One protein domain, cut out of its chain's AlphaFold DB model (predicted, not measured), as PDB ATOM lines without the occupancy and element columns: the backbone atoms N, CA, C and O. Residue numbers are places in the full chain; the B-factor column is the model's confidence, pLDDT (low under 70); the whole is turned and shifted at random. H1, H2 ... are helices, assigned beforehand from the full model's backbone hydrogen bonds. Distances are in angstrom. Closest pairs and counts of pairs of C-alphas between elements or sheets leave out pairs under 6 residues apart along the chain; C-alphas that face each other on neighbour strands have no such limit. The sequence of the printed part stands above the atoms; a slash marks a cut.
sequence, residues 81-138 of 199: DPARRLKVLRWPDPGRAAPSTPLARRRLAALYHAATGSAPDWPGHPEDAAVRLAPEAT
ATOM      1  N   ASP A  81     115.847 138.100 152.270       95.62
ATOM      2  CA  ASP A  81     116.955 138.224 153.215       95.62
ATOM      3  C   ASP A  81     118.247 138.723 152.518       95.62
ATOM      4  O   ASP A  81     118.716 138.061 151.580       95.62
ATOM      5  N   PRO A  82     118.850 139.844 152.967       95.56
ATOM      6  CA  PRO A  82     120.128 140.344 152.456       95.56
ATOM      7  C   PRO A  82     121.272 139.320 152.510       95.56
ATOM      8  O   PRO A  82     122.049 139.218 151.556       95.56
ATOM      9  N   ALA A  83     121.361 138.501 153.563       95.25
ATOM     10  CA  ALA A  83     122.403 137.478 153.662       95.25
ATOM     11  C   ALA A  83     122.228 136.403 152.576       95.25
ATOM     12  O   ALA A  83     123.187 135.987 151.913       95.25
ATOM     13  N   ARG A  84     120.978 136.011 152.302       96.00
ATOM     14  CA  ARG A  84     120.654 135.133 151.173       96.00
ATOM     15  C   ARG A  84     120.997 135.767 149.823       96.00
ATOM     16  O   ARG A  84     121.518 135.052 148.967       96.00
ATOM     17  N   ARG A  85     120.752 137.070 149.628       96.75
ATOM     18  CA  ARG A  85     121.128 137.801 148.397       96.75
ATOM     19  C   ARG A  85     122.637 137.754 148.150       96.75
ATOM     20  O   ARG A  85     123.035 137.396 147.044       96.75
ATOM     21  N   LEU A  86     123.470 138.009 149.166       94.81
ATOM     22  CA  LEU A  86     124.930 137.858 149.050       94.81
ATOM     23  C   LEU A  86     125.320 136.440 148.624       94.81
ATOM     24  O   LEU A  86     126.092 136.252 147.680       94.81
ATOM     25  N   LYS A  87     124.741 135.430 149.284       94.81
ATOM     26  CA  LYS A  87     125.035 134.022 148.995       94.81
ATOM     27  C   LYS A  87     124.702 133.650 147.551       94.81
ATOM     28  O   LYS A  87     125.492 132.969 146.899       94.81
ATOM     29  N   VAL A  88     123.552 134.085 147.031       95.19
ATOM     30  CA  VAL A  88     123.171 133.786 145.640       95.19
ATOM     31  C   VAL A  88     123.937 134.641 144.634       95.19
ATOM     32  O   VAL A  88     124.218 134.160 143.536       95.19
ATOM     33  N   LEU A  89     124.349 135.861 144.986       94.94
ATOM     34  CA  LEU A  89     125.198 136.685 144.125       94.94
ATOM     35  C   LEU A  89     126.559 136.018 143.872       94.94
ATOM     36  O   LEU A  89     127.137 136.207 142.799       94.94
ATOM     37  N   ARG A  90     127.041 135.201 144.826       92.38
ATOM     38  CA  ARG A  90     128.323 134.477 144.749       92.38
ATOM     39  C   ARG A  90     129.481 135.413 144.398       92.38
ATOM     40  O   ARG A  90     130.362 135.052 143.621       92.38
ATOM     41  N   TRP A  91     129.424 136.648 144.891       94.88
ATOM     42  CA  TRP A  91     130.579 137.527 144.816       94.88
ATOM     43  C   TRP A  91     131.661 136.962 145.753       94.88
ATOM     44  O   TRP A  91     131.299 136.478 146.831       94.88
ATOM     45  N   PRO A  92     132.946 136.947 145.357       92.50
ATOM     46  CA  PRO A  92     134.038 136.580 146.257       92.50
ATOM     47  C   PRO A  92     134.087 137.493 147.484       92.50
ATOM     48  O   PRO A  92     133.332 138.455 147.576       92.50
ATOM     49  N   ASP A  93     134.994 137.217 148.420       91.00
ATOM     50  CA  ASP A  93     135.235 138.123 149.545       91.00
ATOM     51  C   ASP A  93     135.457 139.566 149.035       91.00
ATOM     52  O   ASP A  93     136.440 139.813 148.322       91.00
ATOM     53  N   PRO A  94     134.552 140.516 149.349       90.25
ATOM     54  CA  PRO A  94     134.627 141.861 148.805       90.25
ATOM     55  C   PRO A  94     135.895 142.588 149.251       90.25
ATOM     56  O   PRO A  94     136.390 143.397 148.475       90.25
ATOM     57  N   GLY A  95     136.474 142.269 150.417       88.12
ATOM     58  CA  GLY A  95     137.738 142.872 150.865       88.12
ATOM     59  C   GLY A  95     138.940 142.511 149.981       88.12
ATOM     60  O   GLY A  95     139.928 143.234 149.942       88.12
ATOM     61  N   ARG A  96     138.850 141.411 149.222       88.25
ATOM     62  CA  ARG A  96     139.897 140.964 148.284       88.25
ATOM     63  C   ARG A  96     139.578 141.288 146.830       88.25
ATOM     64  O   ARG A  96     140.472 141.273 145.990       88.25
ATOM     65  N   ALA A  97     138.307 141.517 146.522       91.19
ATOM     66  CA  ALA A  97     137.819 141.654 145.161       91.19
ATOM     67  C   ALA A  97     136.760 142.757 145.080       91.19
ATOM     68  O   ALA A  97     135.558 142.489 144.976       91.19
ATOM     69  N   ALA A  98     137.215 144.008 145.133       93.88
ATOM     70  CA  ALA A  98     136.352 145.158 144.912       93.88
ATOM     71  C   ALA A  98     135.784 145.137 143.475       93.88
ATOM     72  O   ALA A  98     136.525 144.866 142.525       93.88
ATOM     73  N   PRO A  99     134.485 145.423 143.279       95.56
ATOM     74  CA  PRO A  99     133.934 145.640 141.947       95.56
ATOM     75  C   PRO A  99     134.649 146.762 141.181       95.56
ATOM     76  O   PRO A  99     135.071 147.770 141.755       95.56
ATOM     77  N   SER A 100     134.741 146.610 139.859       93.44
ATOM     78  CA  SER A 100     135.451 147.557 138.991       93.44
ATOM     79  C   SER A 100     134.735 148.903 138.847       93.44
ATOM     80  O   SER A 100     135.397 149.929 138.697       93.44
ATOM     81  N   THR A 101     133.402 148.932 138.935       95.06
ATOM     82  CA  THR A 101     132.614 150.161 138.768       95.06
ATOM     83  C   THR A 101     132.159 150.753 140.109       95.06
ATOM     84  O   THR A 101     131.859 149.998 141.041       95.06
ATOM     85  N   PRO A 102     132.044 152.095 140.221       95.06
ATOM     86  CA  PRO A 102     131.526 152.745 141.426       95.06
ATOM     87  C   PRO A 102     130.114 152.281 141.796       95.06
ATOM     88  O   PRO A 102     129.831 152.011 142.958       95.06
ATOM     89  N   LEU A 103     129.218 152.119 140.811       94.50
ATOM     90  CA  LEU A 103     127.861 151.630 141.071       94.50
ATOM     91  C   LEU A 103     127.875 150.228 141.690       94.50
ATOM     92  O   LEU A 103     127.192 149.993 142.687       94.50
ATOM     93  N   ALA A 104     128.657 149.309 141.114       96.31
ATOM     94  CA  ALA A 104     128.765 147.948 141.618       96.31
ATOM     95  C   ALA A 104     129.341 147.929 143.038       96.31
ATOM     96  O   ALA A 104     128.828 147.205 143.891       96.31
ATOM     97  N   ARG A 105     130.356 148.761 143.312       96.25
ATOM     98  CA  ARG A 105     130.912 148.946 144.658       96.25
ATOM     99  C   ARG A 105     129.844 149.405 145.642       96.25
ATOM    100  O   ARG A 105     129.598 148.703 146.616       96.25
ATOM    101  N   ARG A 106     129.138 150.498 145.350       95.81
ATOM    102  CA  ARG A 106     128.082 151.039 146.225       95.81
ATOM    103  C   ARG A 106     126.958 150.037 146.487       95.81
ATOM    104  O   ARG A 106     126.561 149.841 147.633       95.81
ATOM    105  N   ARG A 107     126.463 149.350 145.447       95.81
ATOM    106  CA  ARG A 107     125.417 148.319 145.600       95.81
ATOM    107  C   ARG A 107     125.891 147.133 146.431       95.81
ATOM    108  O   ARG A 107     125.162 146.670 147.305       95.81
ATOM    109  N   LEU A 108     127.108 146.648 146.184       96.06
ATOM    110  CA  LEU A 108     127.664 145.539 146.949       96.06
ATOM    111  C   LEU A 108     127.942 145.934 148.404       96.06
ATOM    112  O   LEU A 108     127.629 145.151 149.294       96.06
ATOM    113  N   ALA A 109     128.470 147.135 148.655       95.56
ATOM    114  CA  ALA A 109     128.713 147.654 149.998       95.56
ATOM    115  C   ALA A 109     127.409 147.792 150.793       95.56
ATOM    116  O   ALA A 109     127.323 147.290 151.914       95.56
ATOM    117  N   ALA A 110     126.366 148.368 150.188       94.62
ATOM    118  CA  ALA A 110     125.047 148.473 150.804       94.62
ATOM    119  C   ALA A 110     124.456 147.092 151.136       94.62
ATOM    120  O   ALA A 110     123.965 146.875 152.246       94.62
ATOM    121  N   LEU A 111     124.553 146.133 150.209       95.19
ATOM    122  CA  LEU A 111     124.087 144.768 150.441       95.19
ATOM    123  C   LEU A 111     124.887 144.064 151.548       95.19
ATOM    124  O   LEU A 111     124.311 143.359 152.378       95.19
ATOM    125  N   TYR A 112     126.205 144.261 151.574       94.56
ATOM    126  CA  TYR A 112     127.087 143.684 152.583       94.56
ATOM    127  C   TYR A 112     126.792 144.240 153.976       94.56
ATOM    128  O   TYR A 112     126.625 143.468 154.921       94.56
ATOM    129  N   HIS A 113     126.596 145.554 154.084       93.81
ATOM    130  CA  HIS A 113     126.161 146.208 155.313       93.81
ATOM    131  C   HIS A 113     124.784 145.721 155.767       93.81
ATOM    132  O   HIS A 113     124.604 145.410 156.940       93.81
ATOM    133  N   ALA A 114     123.810 145.598 154.862       93.69
ATOM    134  CA  ALA A 114     122.485 145.079 155.206       93.69
ATOM    135  C   ALA A 114     122.526 143.628 155.725       93.69
ATOM    136  O   ALA A 114     121.705 143.252 156.556       93.69
ATOM    137  N   ALA A 115     123.468 142.814 155.244       94.00
ATOM    138  CA  ALA A 115     123.613 141.420 155.653       94.00
ATOM    139  C   ALA A 115     124.468 141.214 156.915       94.00
ATOM    140  O   ALA A 115     124.263 140.231 157.621       94.00
ATOM    141  N   THR A 116     125.448 142.087 157.172       93.00
ATOM    142  CA  THR A 116     126.489 141.860 158.197       93.00
ATOM    143  C   THR A 116     126.591 142.960 159.253       93.00
ATOM    144  O   THR A 116     127.211 142.746 160.288       93.00
ATOM    145  N   GLY A 117     126.007 144.135 159.006       91.44
ATOM    146  CA  GLY A 117     126.172 145.331 159.837       91.44
ATOM    147  C   GLY A 117     127.454 146.131 159.565       91.44
ATOM    148  O   GLY A 117     127.607 147.212 160.127       91.44
ATOM    149  N   SER A 118     128.339 145.649 158.686       90.50
ATOM    150  CA  SER A 118     129.631 146.280 158.382       90.50
ATOM    151  C   SER A 118     129.778 146.578 156.892       90.50
ATOM    152  O   SER A 118     129.206 145.888 156.053       90.50
ATOM    153  N   ALA A 119     130.561 147.598 156.546       89.12
ATOM    154  CA  ALA A 119     130.939 147.868 155.161       89.12
ATOM    155  C   ALA A 119     132.226 147.103 154.785       89.12
ATOM    156  O   ALA A 119     133.059 146.862 155.662       89.12
ATOM    157  N   PRO A 120     132.417 146.727 153.506       92.25
ATOM    158  CA  PRO A 120     133.711 146.261 153.018       92.25
ATOM    159  C   PRO A 120     134.786 147.344 153.158       92.25
ATOM    160  O   PRO A 120     134.502 148.521 152.946       92.25
ATOM    161  N   ASP A 121     136.021 146.948 153.459       90.19
ATOM    162  CA  ASP A 121     137.164 147.862 153.476       90.19
ATOM    163  C   ASP A 121     137.808 147.931 152.084       90.19
ATOM    164  O   ASP A 121     138.393 146.956 151.604       90.19
ATOM    165  N   TRP A 122     137.667 149.079 151.418       93.38
ATOM    166  CA  TRP A 122     138.264 149.363 150.111       93.38
ATOM    167  C   TRP A 122     139.109 150.639 150.188       93.38
ATOM    168  O   TRP A 122     138.597 151.717 149.887       93.38
ATOM    169  N   PRO A 123     140.413 150.546 150.511       89.00
ATOM    170  CA  PRO A 123     141.269 151.719 150.715       89.00
ATOM    171  C   PRO A 123     141.348 152.665 149.508       89.00
ATOM    172  O   PRO A 123     141.554 153.862 149.673       89.00
ATOM    173  N   GLY A 124     141.176 152.136 148.292       91.75
ATOM    174  CA  GLY A 124     141.158 152.931 147.059       91.75
ATOM    175  C   GLY A 124     139.815 153.595 146.739       91.75
ATOM    176  O   GLY A 124     139.773 154.432 145.843       91.75
ATOM    177  N   HIS A 125     138.736 153.213 147.433       90.94
ATOM    178  CA  HIS A 125     137.364 153.684 147.198       90.94
ATOM    179  C   HIS A 125     136.552 153.795 148.510       90.94
ATOM    180  O   HIS A 125     135.465 153.208 148.611       90.94
ATOM    181  N   PRO A 126     137.063 154.488 149.546       90.38
ATOM    182  CA  PRO A 126     136.393 154.575 150.843       90.38
ATOM    183  C   PRO A 126     135.006 155.228 150.745       90.38
ATOM    184  O   PRO A 126     134.087 154.856 151.475       90.38
ATOM    185  N   GLU A 127     134.822 156.159 149.808       91.31
ATOM    186  CA  GLU A 127     133.548 156.820 149.543       91.31
ATOM    187  C   GLU A 127     132.482 155.845 149.038       91.31
ATOM    188  O   GLU A 127     131.347 155.892 149.502       91.31
ATOM    189  N   ASP A 128     132.837 154.908 148.154       93.12
ATOM    190  CA  ASP A 128     131.882 153.925 147.640       93.12
ATOM    191  C   ASP A 128     131.535 152.862 148.696       93.12
ATOM    192  O   ASP A 128     130.417 152.344 148.699       93.12
ATOM    193  N   ALA A 129     132.470 152.550 149.600       88.75
ATOM    194  CA  ALA A 129     132.251 151.635 150.720       88.75
ATOM    195  C   ALA A 129     131.325 152.229 151.796       88.75
ATOM    196  O   ALA A 129     130.511 151.516 152.385       88.75
ATOM    197  N   ALA A 130     131.424 153.539 152.036       84.50
ATOM    198  CA  ALA A 130     130.603 154.246 153.015       84.50
ATOM    199  C   ALA A 130     129.154 154.470 152.548       84.50
ATOM    200  O   ALA A 130     128.280 154.763 153.372       84.50
ATOM    201  N   VAL A 131     128.876 154.338 151.244       78.31
ATOM    202  CA  VAL A 131     127.530 154.545 150.705       78.31
ATOM    203  C   VAL A 131     126.595 153.454 151.203       78.31
ATOM    204  O   VAL A 131     126.568 152.318 150.729       78.31
ATOM    205  N   ARG A 132     125.729 153.864 152.122       70.94
ATOM    206  CA  ARG A 132     124.477 153.176 152.384       70.94
ATOM    207  C   ARG A 132     123.493 153.661 151.334       70.94
ATOM    208  O   ARG A 132     122.925 154.742 151.473       70.94
ATOM    209  N   LEU A 133     123.292 152.869 150.284       65.75
ATOM    210  CA  LEU A 133     122.047 152.991 149.538       65.75
ATOM    211  C   LEU A 133     120.956 152.716 150.573       65.75
ATOM    212  O   LEU A 133     120.897 151.615 151.129       65.75
ATOM    213  N   ALA A 134     120.152 153.731 150.903       50.53
ATOM    214  CA  ALA A 134     118.887 153.479 151.576       50.53
ATOM    215  C   ALA A 134     118.185 152.352 150.797       50.53
ATOM    216  O   ALA A 134     118.390 152.279 149.580       50.53
ATOM    217  N   PRO A 135     117.404 151.462 151.438       51.94
ATOM    218  CA  PRO A 135     116.476 150.650 150.665       51.94
ATOM    219  C   PRO A 135     115.708 151.651 149.809       51.94
ATOM    220  O   PRO A 135     115.016 152.499 150.376       51.94
ATOM    221  N   GLU A 136     115.971 151.670 148.493       46.31
ATOM    222  CA  GLU A 136     115.310 152.611 147.601       46.31
ATOM    223  C   GLU A 136     113.848 152.420 147.890       46.31
ATOM    224  O   GLU A 136     113.379 151.278 147.845       46.31
ATOM    225  N   ALA A 137     113.244 153.509 148.378       38.28
ATOM    226  CA  ALA A 137     111.974 153.487 149.053       38.28
ATOM    227  C   ALA A 137     111.104 152.496 148.312       38.28
ATOM    228  O   ALA A 137     110.897 152.634 147.102       38.28
ATOM    229  N   THR A 138     110.663 151.461 149.029       39.56
ATOM    230  CA  THR A 138     109.448 150.769 148.666       39.56
ATOM    231  C   THR A 138     108.502 151.902 148.330       39.56
ATOM    232  O   THR A 138     108.061 152.627 149.220       39.56
TER     233      THR A 138
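Overview. This is residues 81 to 138 of the 199 residues of an uncharacterized protein of Kitasatospora setae (strain ATCC 33774 / DSM 43861 / JCM 3304 / KCC A-0304 / NBRC 14216 / KM-6054) (UniProt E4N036). One 15-residue helix, H2, forms the middle of a small rounded domain; H1 packs steeply on its last part, and short H3 packs on the opposite side of it. The link from H1, residues 90 to 101, makes a wide loop before H2. The 58 printed residues are all helix in class, H1, H2, H3 in order, with under half of them in these elements. The whole is compact, radius of gyration of the C-alphas 10.6 A, spanning 30 by 23 by 19 A.

Along the chain. Find C-alpha 82 at (120.128, 140.344, 152.456); H1 runs from there to residue 89. H2, residues 102 to 116, covers 20.6 A. H3, residues 126 to 130, ends at (130.603, 154.246, 153.015).

Arrangement. H2 touches H1 with residues 111 to 116 alone, closest C-alphas Ala 83 and Ala 115, 4.6 A, at a steep tilt of 50 degrees, opposite ways. H2 touches H3, closest C-alphas Arg 106 and Asp 128, 5.0 A. H1 and H3 are apart. In H1, H2 and H3 every O i to N i+4 pair is within hydrogen-bond range.

Size, cuts and confidence. The farthest C-alphas, Arg 96 and Thr 138, are 32.0 A apart. The printed part has no cut. The link H1 to H2 is long. Residues 133 to 138 have pLDDT under 70.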